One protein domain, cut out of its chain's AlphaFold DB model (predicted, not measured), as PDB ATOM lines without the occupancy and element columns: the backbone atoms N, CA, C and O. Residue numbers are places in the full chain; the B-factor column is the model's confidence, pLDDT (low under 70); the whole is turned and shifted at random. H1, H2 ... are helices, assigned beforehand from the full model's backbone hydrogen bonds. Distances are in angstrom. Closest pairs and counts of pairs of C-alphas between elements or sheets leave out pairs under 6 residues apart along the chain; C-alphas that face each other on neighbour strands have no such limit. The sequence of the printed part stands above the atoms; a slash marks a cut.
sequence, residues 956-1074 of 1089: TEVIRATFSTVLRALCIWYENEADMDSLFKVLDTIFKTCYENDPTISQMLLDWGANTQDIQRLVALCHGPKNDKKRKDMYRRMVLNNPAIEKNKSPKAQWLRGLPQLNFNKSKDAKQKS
ATOM      1  N   THR A 956     145.762 198.670 155.597       80.94
ATOM      2  CA  THR A 956     146.260 198.635 154.207       80.94
ATOM      3  C   THR A 956     147.132 197.410 153.894       80.94
ATOM      4  O   THR A 956     147.058 196.865 152.795       80.94
ATOM      5  N   GLU A 957     147.943 196.938 154.844       80.12
ATOM      6  CA  GLU A 957     148.785 195.742 154.658       80.12
ATOM      7  C   GLU A 957     147.946 194.471 154.466       80.12
ATOM      8  O   GLU A 957     148.208 193.683 153.555       80.12
ATOM      9  N   VAL A 958     146.883 194.323 155.261       81.62
ATOM     10  CA  VAL A 958     145.942 193.203 155.167       81.62
ATOM     11  C   VAL A 958     145.205 193.224 153.834       81.62
ATOM     12  O   VAL A 958     145.131 192.191 153.175       81.62
ATOM     13  N   ILE A 959     144.727 194.392 153.391       84.00
ATOM     14  CA  ILE A 959     144.059 194.548 152.090       84.00
ATOM     15  C   ILE A 959     144.945 194.027 150.959       84.00
ATOM     16  O   ILE A 959     144.486 193.244 150.127       84.00
ATOM     17  N   ARG A 960     146.218 194.442 150.924       84.00
ATOM     18  CA  ARG A 960     147.151 194.026 149.870       84.00
ATOM     19  C   ARG A 960     147.432 192.524 149.930       84.00
ATOM     20  O   ARG A 960     147.431 191.873 148.888       84.00
ATOM     21  N   ALA A 961     147.608 191.956 151.123       83.56
ATOM     22  CA  ALA A 961     147.797 190.516 151.285       83.56
ATOM     23  C   ALA A 961     146.555 189.718 150.845       83.56
ATOM     24  O   ALA A 961     146.673 188.773 150.065       83.56
ATOM     25  N   THR A 962     145.351 190.130 151.258       84.88
ATOM     26  CA  THR A 962     144.090 189.518 150.807       84.88
ATOM     27  C   THR A 962     143.937 189.633 149.290       84.88
ATOM     28  O   THR A 962     143.581 188.652 148.641       84.88
ATOM     29  N   PHE A 963     144.263 190.787 148.700       87.88
ATOM     30  CA  PHE A 963     144.210 190.996 147.252       87.88
ATOM     31  C   PHE A 963     145.153 190.048 146.501       87.88
ATOM     32  O   PHE A 963     144.725 189.378 145.564       87.88
ATOM     33  N   SER A 964     146.405 189.922 146.952       85.56
ATOM     34  CA  SER A 964     147.382 188.976 146.392       85.56
ATOM     35  C   SER A 964     146.859 187.539 146.417       85.56
ATOM     36  O   SER A 964     146.969 186.806 145.432       85.56
ATOM     37  N   THR A 965     146.268 187.131 147.537       86.12
ATOM     38  CA  THR A 965     145.749 185.774 147.704       86.12
ATOM     39  C   THR A 965     144.516 185.514 146.847       86.12
ATOM     40  O   THR A 965     144.412 184.446 146.255       86.12
ATOM     41  N   VAL A 966     143.615 186.491 146.698       90.00
ATOM     42  CA  VAL A 966     142.472 186.385 145.775       90.00
ATOM     43  C   VAL A 966     142.955 186.230 144.330       90.00
ATOM     44  O   VAL A 966     142.422 185.396 143.605       90.00
ATOM     45  N   LEU A 967     143.999 186.956 143.912       87.94
ATOM     46  CA  LEU A 967     144.594 186.790 142.578       87.94
ATOM     47  C   LEU A 967     145.192 185.392 142.369       87.94
ATOM     48  O   LEU A 967     145.028 184.814 141.293       87.94
ATOM     49  N   ARG A 968     145.834 184.815 143.393       85.81
ATOM     50  CA  ARG A 968     146.298 183.417 143.353       85.81
ATOM     51  C   ARG A 968     145.122 182.439 143.286       85.81
ATOM     52  O   ARG A 968     145.150 181.528 142.464       85.81
ATOM     53  N   ALA A 969     144.084 182.642 144.093       87.00
ATOM     54  CA  ALA A 969     142.885 181.807 144.092       87.00
ATOM     55  C   ALA A 969     142.188 181.810 142.719       87.00
ATOM     56  O   ALA A 969     141.766 180.760 142.249       87.00
ATOM     57  N   LEU A 970     142.155 182.953 142.021       87.62
ATOM     58  CA  LEU A 970     141.649 183.036 140.644       87.62
ATOM     59  C   LEU A 970     142.466 182.190 139.655       87.62
ATOM     60  O   LEU A 970     141.904 181.702 138.681       87.62
ATOM     61  N   CYS A 971     143.770 181.998 139.882       84.38
ATOM     62  CA  CYS A 971     144.588 181.100 139.060       84.38
ATOM     63  C   CYS A 971     144.316 179.619 139.352       84.38
ATOM     64  O   CYS A 971     144.436 178.801 138.444       84.38
ATOM     65  N   ILE A 972     143.968 179.275 140.596       82.38
ATOM     66  CA  ILE A 972     143.634 177.903 141.006       82.38
ATOM     67  C   ILE A 972     142.255 177.520 140.455       82.38
ATOM     68  O   ILE A 972     142.120 176.503 139.784       82.38
ATOM     69  N   TRP A 973     141.259 178.385 140.654       85.94
ATOM     70  CA  TRP A 973     139.847 178.097 140.388       85.94
ATOM     71  C   TRP A 973     139.331 178.561 139.017       85.94
ATOM     72  O   TRP A 973     138.124 178.547 138.797       85.94
ATOM     73  N   TYR A 974     140.201 178.961 138.082       82.00
ATOM     74  CA  TYR A 974     139.802 179.519 136.773       82.00
ATOM     75  C   TYR A 974     138.857 178.630 135.943       82.00
ATOM     76  O   TYR A 974     138.114 179.159 135.116       82.00
ATOM     77  N   GLU A 975     138.868 177.313 136.165       76.19
ATOM     78  CA  GLU A 975     137.981 176.344 135.507       76.19
ATOM     79  C   GLU A 975     136.580 176.278 136.143       76.19
ATOM     80  O   GLU A 975     135.615 175.930 135.463       76.19
ATOM     81  N   ASN A 976     136.434 176.645 137.422       81.38
ATOM     82  CA  ASN A 976     135.167 176.563 138.146       81.38
ATOM     83  C   ASN A 976     134.428 177.912 138.162       81.38
ATOM     84  O   ASN A 976     134.794 178.844 138.882       81.38
ATOM     85  N   GLU A 977     133.328 178.014 137.411       81.94
ATOM     86  CA  GLU A 977     132.566 179.265 137.288       81.94
ATOM     87  C   GLU A 977     131.998 179.766 138.631       81.94
ATOM     88  O   GLU A 977     131.958 180.978 138.861       81.94
ATOM     89  N   ALA A 978     131.595 178.867 139.536       83.50
ATOM     90  CA  ALA A 978     130.994 179.245 140.817       83.50
ATOM     91  C   ALA A 978     132.003 179.935 141.754       83.50
ATOM     92  O   ALA A 978     131.687 180.969 142.353       83.50
ATOM     93  N   ASP A 979     133.219 179.391 141.842       87.19
ATOM     94  CA  ASP A 979     134.315 179.965 142.626       87.19
ATOM     95  C   ASP A 979     134.750 181.306 142.045       87.19
ATOM     96  O   ASP A 979     134.820 182.305 142.763       87.19
ATOM     97  N   MET A 980     134.936 181.362 140.724       87.19
ATOM     98  CA  MET A 980     135.299 182.588 140.012       87.19
ATOM     99  C   MET A 980     134.284 183.705 140.247       87.19
ATOM    100  O   MET A 980     134.653 184.846 140.521       87.19
ATOM    101  N   ASP A 981     132.994 183.384 140.214       87.00
ATOM    102  CA  ASP A 981     131.923 184.333 140.488       87.00
ATOM    103  C   ASP A 981     131.953 184.895 141.915       87.00
ATOM    104  O   ASP A 981     131.611 186.067 142.115       87.00
ATOM    105  N   SER A 982     132.342 184.083 142.900       88.44
ATOM    106  CA  SER A 982     132.500 184.501 144.296       88.44
ATOM    107  C   SER A 982     133.763 185.347 144.484       88.44
ATOM    108  O   SER A 982     133.701 186.455 145.021       88.44
ATOM    109  N   LEU A 983     134.893 184.884 143.944       91.44
ATOM    110  CA  LEU A 983     136.181 185.577 143.978       91.44
ATOM    111  C   LEU A 983     136.115 186.935 143.273       91.44
ATOM    112  O   LEU A 983     136.641 187.913 143.795       91.44
ATOM    113  N   PHE A 984     135.403 187.049 142.146       90.38
ATOM    114  CA  PHE A 984     135.193 188.335 141.475       90.38
ATOM    115  C   PHE A 984     134.427 189.338 142.333       90.38
ATOM    116  O   PHE A 984     134.681 190.534 142.217       90.38
ATOM    117  N   LYS A 985     133.509 188.899 143.202       88.62
ATOM    118  CA  LYS A 985     132.821 189.811 144.132       88.62
ATOM    119  C   LYS A 985     133.772 190.329 145.202       88.62
ATOM    120  O   LYS A 985     133.752 191.524 145.491       88.62
ATOM    121  N   VAL A 986     134.612 189.454 145.758       89.75
ATOM    122  CA  VAL A 986     135.661 189.845 146.714       89.75
ATOM    123  C   VAL A 986     136.632 190.820 146.046       89.75
ATOM    124  O   VAL A 986     136.861 191.910 146.563       89.75
ATOM    125  N   LEU A 987     137.116 190.481 144.849       89.56
ATOM    126  CA  LEU A 987     138.022 191.307 144.054       89.56
ATOM    127  C   LEU A 987     137.416 192.680 143.727       89.56
ATOM    128  O   LEU A 987     138.079 193.696 143.917       89.56
ATOM    129  N   ASP A 988     136.152 192.729 143.287       87.81
ATOM    130  CA  ASP A 988     135.444 193.982 142.992       87.81
ATOM    131  C   ASP A 988     135.288 194.854 144.240       87.81
ATOM    132  O   ASP A 988     135.444 196.071 144.163       87.81
ATOM    133  N   THR A 989     135.014 194.236 145.389       87.88
ATOM    134  CA  THR A 989     134.864 194.930 146.675       87.88
ATOM    135  C   THR A 989     136.194 195.534 147.136       87.88
ATOM    136  O   THR A 989     136.237 196.717 147.493       87.88
ATOM    137  N   ILE A 990     137.294 194.774 147.039       86.62
ATOM    138  CA  ILE A 990     138.646 195.268 147.338       86.62
ATOM    139  C   ILE A 990     139.010 196.425 146.407       86.62
ATOM    140  O   ILE A 990     139.386 197.505 146.868       86.62
ATOM    141  N   PHE A 991     138.859 196.216 145.096       85.44
ATOM    142  CA  PHE A 991     139.267 197.186 144.088       85.44
ATOM    143  C   PHE A 991     138.492 198.500 144.229       85.44
ATOM    144  O   PHE A 991     139.115 199.553 144.292       85.44
ATOM    145  N   LYS A 992     137.160 198.456 144.385       83.69
ATOM    146  CA  LYS A 992     136.314 199.647 144.615       83.69
ATOM    147  C   LYS A 992     136.748 200.485 145.812       83.69
ATOM    148  O   LYS A 992     136.654 201.704 145.756       83.69
ATOM    149  N   THR A 993     137.185 199.834 146.885       81.62
ATOM    150  CA  THR A 993     137.554 200.518 148.130       81.62
ATOM    151  C   THR A 993     138.921 201.204 148.012       81.62
ATOM    152  O   THR A 993     139.158 202.223 148.657       81.62
ATOM    153  N   CYS A 994     139.823 200.666 147.179       81.69
ATOM    154  CA  CYS A 994     141.247 201.016 147.221       81.69
ATOM    155  C   CYS A 994     141.798 201.663 145.943       81.69
ATOM    156  O   CYS A 994     142.886 202.227 146.001       81.69
ATOM    157  N   TYR A 995     141.095 201.618 144.801       76.19
ATOM    158  CA  TYR A 995     141.671 202.028 143.508       76.19
ATOM    159  C   TYR A 995     142.117 203.501 143.439       76.19
ATOM    160  O   TYR A 995     143.042 203.804 142.690       76.19
ATOM    161  N   GLU A 996     141.489 204.407 144.199       74.75
ATOM    162  CA  GLU A 996     141.881 205.830 144.266       74.75
ATOM    163  C   GLU A 996     142.980 206.091 145.305       74.75
ATOM    164  O   GLU A 996     143.792 206.998 145.135       74.75
ATOM    165  N   ASN A 997     143.010 205.286 146.370       71.69
ATOM    166  CA  ASN A 997     143.803 205.546 147.572       71.69
ATOM    167  C   ASN A 997     145.126 204.769 147.611       71.69
ATOM    168  O   ASN A 997     146.052 205.191 148.300       71.69
ATOM    169  N   ASP A 998     145.228 203.643 146.895       76.19
ATOM    170  CA  ASP A 998     146.401 202.769 146.925       76.19
ATOM    171  C   ASP A 998     146.851 202.347 145.509       76.19
ATOM    172  O   ASP A 998     146.334 201.373 144.943       76.19
ATOM    173  N   PRO A 999     147.842 203.040 144.909       76.19
ATOM    174  CA  PRO A 999     148.307 202.733 143.557       76.19
ATOM    175  C   PRO A 999     148.960 201.347 143.459       76.19
ATOM    176  O   PRO A 999     149.055 200.796 142.358       76.19
ATOM    177  N   THR A1000     149.364 200.740 144.584       80.75
ATOM    178  CA  THR A1000     149.962 199.400 144.586       80.75
ATOM    179  C   THR A1000     148.983 198.337 144.100       80.75
ATOM    180  O   THR A1000     149.412 197.400 143.448       80.75
ATOM    181  N   ILE A1001     147.673 198.486 144.327       81.81
ATOM    182  CA  ILE A1001     146.661 197.521 143.856       81.81
ATOM    183  C   ILE A1001     146.641 197.436 142.320       81.81
ATOM    184  O   ILE A1001     146.552 196.349 141.748       81.81
ATOM    185  N   SER A1002     146.790 198.578 141.641       82.25
ATOM    186  CA  SER A1002     146.898 198.621 140.176       82.25
ATOM    187  C   SER A1002     148.218 198.015 139.691       82.25
ATOM    188  O   SER A1002     148.229 197.324 138.673       82.25
ATOM    189  N   GLN A1003     149.312 198.215 140.434       81.69
ATOM    190  CA  GLN A1003     150.603 197.583 140.148       81.69
ATOM    191  C   GLN A1003     150.541 196.055 140.312       81.69
ATOM    192  O   GLN A1003     151.010 195.333 139.443       81.69
ATOM    193  N   MET A1004     149.871 195.552 141.350       81.69
ATOM    194  CA  MET A1004     149.689 194.115 141.583       81.69
ATOM    195  C   MET A1004     148.925 193.423 140.447       81.69
ATOM    196  O   MET A1004     149.237 192.288 140.101       81.69
ATOM    197  N   LEU A1005     147.943 194.099 139.839       83.31
ATOM    198  CA  LEU A1005     147.249 193.583 138.654       83.31
ATOM    199  C   LEU A1005     148.166 193.520 137.427       83.31
ATOM    200  O   LEU A1005     148.087 192.555 136.666       83.31
ATOM    201  N   LEU A1006     149.036 194.519 137.239       82.81
ATOM    202  CA  LEU A1006     150.047 194.500 136.177       82.81
ATOM    203  C   LEU A1006     151.032 193.343 136.389       82.81
ATOM    204  O   LEU A1006     151.261 192.567 135.463       82.81
ATOM    205  N   ASP A1007     151.542 193.182 137.611       79.75
ATOM    206  CA  ASP A1007     152.500 192.131 137.975       79.75
ATOM    207  C   ASP A1007     151.886 190.723 137.865       79.75
ATOM    208  O   ASP A1007     152.573 189.761 137.520       79.75
ATOM    209  N   TRP A1008     150.575 190.597 138.101       81.12
ATOM    210  CA  TRP A1008     149.817 189.358 137.899       81.12
ATOM    211  C   TRP A1008     149.644 188.983 136.415       81.12
ATOM    212  O   TRP A1008     149.385 187.818 136.104       81.12
ATOM    213  N   GLY A1009     149.815 189.939 135.494       74.19
ATOM    214  CA  GLY A1009     149.723 189.731 134.045       74.19
ATOM    215  C   GLY A1009     148.507 190.376 133.371       74.19
ATOM    216  O   GLY A1009     148.176 190.004 132.245       74.19
ATOM    217  N   ALA A1010     147.820 191.324 134.023       79.56
ATOM    218  CA  ALA A1010     146.734 192.078 133.397       79.56
ATOM    219  C   ALA A1010     147.262 193.212 132.496       79.56
ATOM    220  O   ALA A1010     148.239 193.891 132.807       79.56
ATOM    221  N   ASN A1011     146.568 193.472 131.385       78.50
ATOM    222  CA  ASN A1011     146.940 194.532 130.447       78.50
ATOM    223  C   ASN A1011     146.640 195.928 131.013       78.50
ATOM    224  O   ASN A1011     145.547 196.180 131.526       78.50
ATOM    225  N   THR A1012     147.534 196.893 130.775       79.81
ATOM    226  CA  THR A1012     147.356 198.296 131.199       79.81
ATOM    227  C   THR A1012     146.049 198.915 130.683       79.81
ATOM    228  O   THR A1012     145.379 199.646 131.410       79.81
ATOM    229  N   GLN A1013     145.636 198.588 129.450       78.81
ATOM    230  CA  GLN A1013     144.379 199.082 128.868       78.81
ATOM    231  C   GLN A1013     143.134 198.531 129.578       78.81
ATOM    232  O   GLN A1013     142.138 199.242 129.724       78.81
ATOM    233  N   ASP A1014     143.170 197.271 130.017       79.38
ATOM    234  CA  ASP A1014     142.038 196.649 130.704       79.38
ATOM    235  C   ASP A1014     141.905 197.204 132.133       79.38
ATOM    236  O   ASP A1014     140.787 197.457 132.583       79.38
ATOM    237  N   ILE A1015     143.025 197.511 132.801       80.62
ATOM    238  CA  ILE A1015     143.039 198.193 134.108       80.62
ATOM    239  C   ILE A1015     142.475 199.615 133.988       80.62
ATOM    240  O   ILE A1015     141.605 199.998 134.767       80.62
ATOM    241  N   GLN A1016     142.886 200.389 132.975       81.19
ATOM    242  CA  GLN A1016     142.340 201.734 132.737       81.19
ATOM    243  C   GLN A1016     140.823 201.710 132.498       81.19
ATOM    244  O   GLN A1016     140.087 202.543 133.032       81.19
ATOM    245  N   ARG A1017     140.328 200.726 131.736       81.50
ATOM    246  CA  ARG A1017     138.884 200.519 131.541       81.50
ATOM    247  C   ARG A1017     138.184 200.129 132.838       81.50
ATOM    248  O   ARG A1017     137.075 200.600 133.076       81.50
ATOM    249  N   LEU A1018     138.800 199.288 133.667       82.38
ATOM    250  CA  LEU A1018     138.250 198.894 134.961       82.38
ATOM    251  C   LEU A1018     138.100 200.104 135.896       82.38
ATOM    252  O   LEU A1018     137.019 200.304 136.447       82.38
ATOM    253  N   VAL A1019     139.126 200.957 135.990       82.56
ATOM    254  CA  VAL A1019     139.081 202.219 136.751       82.56
ATOM    255  C   VAL A1019     137.953 203.121 136.242       82.56
ATOM    256  O   VAL A1019     137.135 203.594 137.032       82.56
ATOM    257  N   ALA A1020     137.820 203.296 134.923       81.06
ATOM    258  CA  ALA A1020     136.728 204.080 134.340       81.06
ATOM    259  C   ALA A1020     135.335 203.512 134.680       81.06
ATOM    260  O   ALA A1020     134.385 204.264 134.900       81.06
ATOM    261  N   LEU A1021     135.197 202.184 134.771       81.06
ATOM    262  CA  LEU A1021     133.944 201.524 135.147       81.06
ATOM    263  C   LEU A1021     133.588 201.683 136.637       81.06
ATOM    264  O   LEU A1021     132.410 201.522 136.975       81.06
ATOM    265  N   CYS A1022     134.554 201.998 137.509       75.94
ATOM    266  CA  CYS A1022     134.326 202.277 138.934       75.94
ATOM    267  C   CYS A1022     133.676 203.645 139.187       75.94
ATOM    268  O   CYS A1022     132.910 203.777 140.134       75.94
ATOM    269  N   HIS A1023     133.866 204.617 138.288       70.69
ATOM    270  CA  HIS A1023     133.295 205.967 138.410       70.69
ATOM    271  C   HIS A1023     131.766 206.015 138.167       70.69
ATOM    272  O   HIS A1023     131.137 207.057 138.338       70.69
ATOM    273  N   GLY A1024     131.145 204.901 137.745       63.41
ATOM    274  CA  GLY A1024     129.710 204.803 137.448       63.41
ATOM    275  C   GLY A1024     128.959 203.852 138.399       63.41
ATOM    276  O   GLY A1024     129.316 202.673 138.470       63.41
ATOM    277  N   PRO A1025     127.854 204.276 139.049       53.03
ATOM    278  CA  PRO A1025     127.210 203.531 140.143       53.03
ATOM    279  C   PRO A1025     126.437 202.259 139.728       53.03
ATOM    280  O   PRO A1025     125.842 201.606 140.579       53.03
ATOM    281  N   LYS A1026     126.403 201.881 138.438       60.16
ATOM    282  CA  LYS A1026     125.603 200.746 137.913       60.16
ATOM    283  C   LYS A1026     126.342 199.881 136.875       60.16
ATOM    284  O   LYS A1026     125.767 199.493 135.861       60.16
ATOM    285  N   ASN A1027     127.621 199.584 137.103       74.06
ATOM    286  CA  ASN A1027     128.462 198.824 136.160       74.06
ATOM    287  C   ASN A1027     128.918 197.437 136.657       74.06
ATOM    288  O   ASN A1027     129.830 196.863 136.064       74.06
ATOM    289  N   ASP A1028     128.290 196.862 137.687       70.81
ATOM    290  CA  ASP A1028     128.725 195.598 138.315       70.81
ATOM    291  C   ASP A1028     128.923 194.453 137.314       70.81
ATOM    292  O   ASP A1028     129.971 193.808 137.297       70.81
ATOM    293  N   LYS A1029     127.963 194.265 136.398       75.56
ATOM    294  CA  LYS A1029     128.067 193.247 135.343       75.56
ATOM    295  C   LYS A1029     129.262 193.496 134.414       75.56
ATOM    296  O   LYS A1029     130.015 192.575 134.126       75.56
ATOM    297  N   LYS A1030     129.479 194.750 134.002       78.88
ATOM    298  CA  LYS A1030     130.577 195.130 133.097       78.88
ATOM    299  C   LYS A1030     131.951 194.977 133.750       78.88
ATOM    300  O   LYS A1030     132.896 194.598 133.065       78.88
ATOM    301  N   ARG A1031     132.078 195.260 135.054       81.81
ATOM    302  CA  ARG A1031     133.333 195.046 135.796       81.81
ATOM    303  C   ARG A1031     133.623 193.562 135.983       81.81
ATOM    304  O   ARG A1031     134.737 193.133 135.714       81.81
ATOM    305  N   LYS A1032     132.608 192.760 136.312       80.12
ATOM    306  CA  LYS A1032     132.738 191.299 136.373       80.12
ATOM    307  C   LYS A1032     133.185 190.695 135.035       80.12
ATOM    308  O   LYS A1032     134.110 189.890 135.007       80.12
ATOM    309  N   ASP A1033     132.593 191.140 133.926       77.31
ATOM    310  CA  ASP A1033     133.008 190.722 132.580       77.31
ATOM    311  C   ASP A1033     134.453 191.147 132.256       77.31
ATOM    312  O   ASP A1033     135.159 190.444 131.529       77.31
ATOM    313  N   MET A1034     134.918 192.273 132.812       81.75
ATOM    314  CA  MET A1034     136.308 192.714 132.687       81.75
ATOM    315  C   MET A1034     137.266 191.803 133.457       81.75
ATOM    316  O   MET A1034     138.246 191.348 132.874       81.75
ATOM    317  N   TYR A1035     136.968 191.472 134.717       83.88
ATOM    318  CA  TYR A1035     137.787 190.530 135.488       83.88
ATOM    319  C   TYR A1035     137.866 189.162 134.807       83.88
ATOM    320  O   TYR A1035     138.952 188.610 134.652       83.88
ATOM    321  N   ARG A1036     136.739 188.659 134.291       82.25
ATOM    322  CA  ARG A1036     136.705 187.412 133.514       82.25
ATOM    323  C   ARG A1036     137.596 187.477 132.275       82.25
ATOM    324  O   ARG A1036     138.318 186.528 131.990       82.25
ATOM    325  N   ARG A1037     137.579 188.600 131.552       80.19
ATOM    326  CA  ARG A1037     138.469 188.821 130.404       80.19
ATOM    327  C   ARG A1037     139.941 188.841 130.816       80.19
ATOM    328  O   ARG A1037     140.751 188.252 130.109       80.19
ATOM    329  N   MET A1038     140.274 189.515 131.916       81.00
ATOM    330  CA  MET A1038     141.645 189.581 132.428       81.00
ATOM    331  C   MET A1038     142.170 188.191 132.787       81.00
ATOM    332  O   MET A1038     143.294 187.880 132.425       81.00
ATOM    333  N   VAL A1039     141.347 187.346 133.419       80.44
ATOM    334  CA  VAL A1039     141.702 185.946 133.693       80.44
ATOM    335  C   VAL A1039     141.913 185.195 132.381       80.44
ATOM    336  O   VAL A1039     143.015 184.742 132.130       80.44
ATOM    337  N   LEU A1040     140.914 185.123 131.495       75.00
ATOM    338  CA  LEU A1040     140.994 184.318 130.263       75.00
ATOM    339  C   LEU A1040     142.151 184.700 129.327       75.00
ATOM    340  O   LEU A1040     142.621 183.866 128.561       75.00
ATOM    341  N   ASN A1041     142.585 185.959 129.357       72.19
ATOM    342  CA  ASN A1041     143.675 186.453 128.522       72.19
ATOM    343  C   ASN A1041     145.039 186.449 129.238       72.19
ATOM    344  O   ASN A1041     146.003 186.941 128.654       72.19
ATOM    345  N   ASN A1042     145.139 185.955 130.477       74.50
ATOM    346  CA  ASN A1042     146.394 185.947 131.224       74.50
ATOM    347  C   ASN A1042     147.266 184.744 130.787       74.50
ATOM    348  O   ASN A1042     146.947 183.598 131.109       74.50
ATOM    349  N   PRO A1043     148.392 184.970 130.081       60.84
ATOM    350  CA  PRO A1043     149.224 183.899 129.522       60.84
ATOM    351  C   PRO A1043     150.030 183.132 130.584       60.84
ATOM    352  O   PRO A1043     150.727 182.170 130.257       60.84
ATOM    353  N   ALA A1044     149.987 183.568 131.846       64.06
ATOM    354  CA  ALA A1044     150.761 183.010 132.947       64.06
ATOM    355  C   ALA A1044     149.905 182.280 133.996       64.06
ATOM    356  O   ALA A1044     150.466 181.855 135.000       64.06
ATOM    357  N   ILE A1045     148.594 182.078 133.780       69.38
ATOM    358  CA  ILE A1045     147.686 181.459 134.771       69.38
ATOM    359  C   ILE A1045     148.253 180.165 135.356       69.38
ATOM    360  O   ILE A1045     148.356 180.053 136.572       69.38
ATOM    361  N   GLU A1046     148.678 179.215 134.516       66.62
ATOM    362  CA  GLU A1046     149.212 177.932 134.991       66.62
ATOM    363  C   GLU A1046     150.511 178.090 135.786       66.62
ATOM    364  O   GLU A1046     150.678 177.474 136.838       66.62
ATOM    365  N   LYS A1047     151.412 178.970 135.334       65.00
ATOM    366  CA  LYS A1047     152.664 179.286 136.044       65.00
ATOM    367  C   LYS A1047     152.402 180.009 137.369       65.00
ATOM    368  O   LYS A1047     153.207 179.907 138.295       65.00
ATOM    369  N   ASN A1048     151.274 180.707 137.463       67.75
ATOM    370  CA  ASN A1048     150.867 181.517 138.601       67.75
ATOM    371  C   ASN A1048     150.062 180.736 139.653       67.75
ATOM    372  O   ASN A1048     149.840 181.278 140.734       67.75
ATOM    373  N   LYS A1049     149.687 179.473 139.387       69.44
ATOM    374  CA  LYS A1049     149.026 178.575 140.358       69.44
ATOM    375  C   LYS A1049     149.905 178.295 141.585       69.44
ATOM    376  O   LYS A1049     149.411 178.209 142.708       69.44
ATOM    377  N   SER A1050     151.217 178.149 141.372       65.56
ATOM    378  CA  SER A1050     152.142 177.712 142.421       65.56
ATOM    379  C   SER A1050     152.311 178.760 143.533       65.56
ATOM    380  O   SER A1050     152.567 179.926 143.222       65.56
ATOM    381  N   PRO A1051     152.322 178.361 144.823       60.09
ATOM    382  CA  PRO A1051     152.713 179.249 145.926       60.09
ATOM    383  C   PRO A1051     154.127 179.831 145.759       60.09
ATOM    384  O   PRO A1051     154.445 180.865 146.338       60.09
ATOM    385  N   LYS A1052     154.985 179.175 144.964       60.88
ATOM    386  CA  LYS A1052     156.377 179.574 144.705       60.88
ATOM    387  C   LYS A1052     156.527 180.463 143.461       60.88
ATOM    388  O   LYS A1052     157.666 180.767 143.086       60.88
ATOM    389  N   ALA A1053     155.425 180.854 142.811       59.59
ATOM    390  CA  ALA A1053     155.456 181.634 141.577       59.59
ATOM    391  C   ALA A1053     156.207 182.964 141.769       59.59
ATOM    392  O   ALA A1053     156.092 183.629 142.797       59.59
ATOM    393  N   GLN A1054     157.011 183.353 140.775       58.12
ATOM    394  CA  GLN A1054     157.930 184.494 140.899       58.12
ATOM    395  C   GLN A1054     157.206 185.828 141.134       58.12
ATOM    396  O   GLN A1054     157.717 186.652 141.887       58.12
ATOM    397  N   TRP A1055     156.008 186.008 140.567       62.28
ATOM    398  CA  TRP A1055     155.195 187.217 140.748       62.28
ATOM    399  C   TRP A1055     154.723 187.408 142.202       62.28
ATOM    400  O   TRP A1055     154.592 188.540 142.651       62.28
ATOM    401  N   LEU A1056     154.566 186.326 142.980       57.16
ATOM    402  CA  LEU A1056     154.191 186.378 144.402       57.16
ATOM    403  C   LEU A1056     155.349 186.798 145.323       57.16
ATOM    404  O   LEU A1056     155.097 187.221 146.448       57.16
ATOM    405  N   ARG A1057     156.616 186.694 144.886       51.19
ATOM    406  CA  ARG A1057     157.793 186.994 145.735       51.19
ATOM    407  C   ARG A1057     157.972 188.486 146.039       51.19
ATOM    408  O   ARG A1057     158.702 188.818 146.965       51.19
ATOM    409  N   GLY A1058     157.340 189.362 145.256       50.44
ATOM    410  CA  GLY A1058     157.347 190.816 145.453       50.44
ATOM    411  C   GLY A1058     156.090 191.366 146.135       50.44
ATOM    412  O   GLY A1058     156.008 192.572 146.353       50.44
ATOM    413  N   LEU A1059     155.111 190.510 146.456       53.06
ATOM    414  CA  LEU A1059     153.827 190.912 147.031       53.06
ATOM    415  C   LEU A1059     153.830 190.784 148.561       53.06
ATOM    416  O   LEU A1059     154.493 189.893 149.096       53.06
ATOM    417  N   PRO A1060     153.101 191.657 149.282       54.38
ATOM    418  CA  PRO A1060     153.034 191.602 150.737       54.38
ATOM    419  C   PRO A1060     152.409 190.280 151.189       54.38
ATOM    420  O   PRO A1060     151.259 189.976 150.877       54.38
ATOM    421  N   GLN A1061     153.191 189.501 151.932       55.59
ATOM    422  CA  GLN A1061     152.730 188.308 152.627       55.59
ATOM    423  C   GLN A1061     152.564 188.657 154.101       55.59
ATOM    424  O   GLN A1061     153.447 189.275 154.695       55.59
ATOM    425  N   LEU A1062     151.436 188.267 154.691       57.31
ATOM    426  CA  LEU A1062     151.244 188.417 156.127       57.31
ATOM    427  C   LEU A1062     152.226 187.485 156.845       57.31
ATOM    428  O   LEU A1062     152.084 186.262 156.808       57.31
ATOM    429  N   ASN A1063     153.255 188.069 157.457       46.53
ATOM    430  CA  ASN A1063     154.251 187.318 158.204       46.53
ATOM    431  C   ASN A1063     153.662 186.864 159.537       46.53
ATOM    432  O   ASN A1063     153.289 187.670 160.390       46.53
ATOM    433  N   PHE A1064     153.644 185.549 159.732       46.00
ATOM    434  CA  PHE A1064     153.345 184.937 161.013       46.00
ATOM    435  C   PHE A1064     154.423 185.360 162.015       46.00
ATOM    436  O   PHE A1064     155.562 184.886 161.960       46.00
ATOM    437  N   ASN A1065     154.084 186.228 162.968       37.72
ATOM    438  CA  ASN A1065     154.842 186.239 164.209       37.72
ATOM    439  C   ASN A1065     154.571 184.888 164.859       37.72
ATOM    440  O   ASN A1065     153.514 184.699 165.455       37.72
ATOM    441  N   LYS A1066     155.524 183.953 164.729       37.72
ATOM    442  CA  LYS A1066     155.574 182.761 165.573       37.72
ATOM    443  C   LYS A1066     155.597 183.255 167.009       37.72
ATOM    444  O   LYS A1066     156.666 183.553 167.543       37.72
ATOM    445  N   SER A1067     154.432 183.369 167.647       32.69
ATOM    446  CA  SER A1067     154.398 183.319 169.095       32.69
ATOM    447  C   SER A1067     155.030 181.977 169.418       32.69
ATOM    448  O   SER A1067     154.492 180.945 169.019       32.69
ATOM    449  N   LYS A1068     156.235 182.016 170.006       32.78
ATOM    450  CA  LYS A1068     156.954 180.849 170.532       32.78
ATOM    451  C   LYS A1068     155.940 179.835 171.020       32.78
ATOM    452  O   LYS A1068     155.092 180.277 171.786       32.78
ATOM    453  N   ASP A1069     156.074 178.573 170.602       32.47
ATOM    454  CA  ASP A1069     155.302 177.402 171.035       32.47
ATOM    455  C   ASP A1069     154.826 177.529 172.487       32.47
ATOM    456  O   ASP A1069     155.407 176.983 173.430       32.47
ATOM    457  N   ALA A1070     153.754 178.283 172.690       33.22
ATOM    458  CA  ALA A1070     153.034 178.294 173.925       33.22
ATOM    459  C   ALA A1070     152.194 177.055 173.743       33.22
ATOM    460  O   ALA A1070     151.139 177.105 173.119       33.22
ATOM    461  N   LYS A1071     152.713 175.917 174.217       38.22
ATOM    462  CA  LYS A1071     151.867 174.789 174.590       38.22
ATOM    463  C   LYS A1071     150.768 175.401 175.456       38.22
ATOM    464  O   LYS A1071     151.002 175.632 176.642       38.22
ATOM    465  N   GLN A1072     149.635 175.766 174.851       46.97
ATOM    466  CA  GLN A1072     148.458 176.223 175.566       46.97
ATOM    467  C   GLN A1072     147.989 174.979 176.307       46.97
ATOM    468  O   GLN A1072     147.283 174.123 175.774       46.97
ATOM    469  N   LYS A1073     148.536 174.807 177.513       43.78
ATOM    470  CA  LYS A1073     148.062 173.804 178.445       43.78
ATOM    471  C   LYS A1073     146.607 174.154 178.708       43.78
ATOM    472  O   LYS A1073     146.300 175.312 178.987       43.78
ATOM    473  N   SER A1074     145.742 173.152 178.594       48.56
ATOM    474  CA  SER A1074     144.380 173.231 179.109       48.56
ATOM    475  C   SER A1074     144.439 173.828 180.518       48.56
ATOM    476  O   SER A1074     145.278 173.367 181.304       48.56
TER     477      SER A1074
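This is residues 956 to 1074 of the 1089 residues of the protein "Exportin-5" of Orchesella cincta (UniProt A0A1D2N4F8). The body is a compact pile of helices: H1 and H2 form one helical hairpin, H3 packs on H1 at a shallow tilt so that the centres of H1, H2 and H3 make a triangle, and a second hairpin, H4 and H5, packs on these three crosswise, with H5 running steeply across H2. The short H6 sits by the end of H1, the short H7 is near H1 and H3, and a bare tail, residues 1064 to 1074, sticks out far from the body and makes much of the length. The printed part has 119 residues with seven named helices, H1 to H7 in order along the chain, no named strand, and the class all helix. It is only just compact, close to loose, with a radius of gyration of the C-alphas of 16.0 A, and its elongated outline spans 54 by 30 by 27 A.

Start with H1, residues 956 to 972, the hub, which touches three other helices. Go on to H2, residues 977 to 994: it touches H1 at a shallow tilt of 24 degrees, opposite ways, a helical hairpin whose closest C-alphas are those of Leu 970 and Met 980, 6.4 A apart. Next look at H3, residues 999 to 1008, which touches H1 along residues 960 to 967 alone, at a shallow tilt of 21 degrees, the same way; the closest C-alphas, of Arg 960 and Ile 1001, are 7.0 A apart. H4, residues 1012 to 1022, and H3 only just touch, with 3 pairs of C-alphas within 8 A, the closest being those of Leu 1006 and Thr 1012 at 6.8 A. H5, residues 1028 to 1040, makes a helical hairpin with H4, opposite ways at a shallow tilt of 18 degrees, the closest C-alphas, of Leu 1018 and Arg 1031, being 6.3 A apart. With residues 1031 to 1035 alone, H5 touches residues 984 to 988 of H2 at a steep tilt of 68 degrees, only just short of perpendicular; the closest C-alphas are those of Phe 984 and Lys 1032, 6.4 A apart. H1 and H4 are apart. H6, residues 1045 to 1048, touches residues 968 to 971 of H1, and the C-alphas of Cys 971 and Ile 1045, the closest, are 5.3 A apart. H7, residues 1054 to 1058, is close to H3 but not clearly touching, with the C-alphas of Asp 1007 and Trp 1055, the closest, 6.3 A apart. In the backbones of H1, H3, H4 and H5 every O i to N i+4 pair is within hydrogen-bond range; H2 has 13 of 14, H7 has 0 of 1 but 1 of its 2 O i to N i+3 pairs, and H6 is too short for an i+4 pair.

Find C-alpha 956 at (146.260, 198.635, 154.207); from there H1 runs 24.7 A to C-alpha 972 at (143.634, 177.903, 141.006). H2, the longest helix with 18 residues, covers 25.4 A from Glu 977 to Cys 994. H3 covers 14.6 A, H4 15.7 A and H5 18.5 A. After the four-residue H6 comes H7, which ends with C-alpha 1058 at (157.347, 190.816, 145.453).

Look for the two C-alphas farthest apart, those of Gln 1013 and Ser 1074, at 56.5 A. Without residues 1064 to 1074, which stand free, the body of 108 residues spans 38 by 30 by 23 A. The printed part has no cut, and the six links between helices are tight. The mean pLDDT of the printed part is 73.4, and you will find values under 70 at residues 1024 to 1026 and 1043 to 1074.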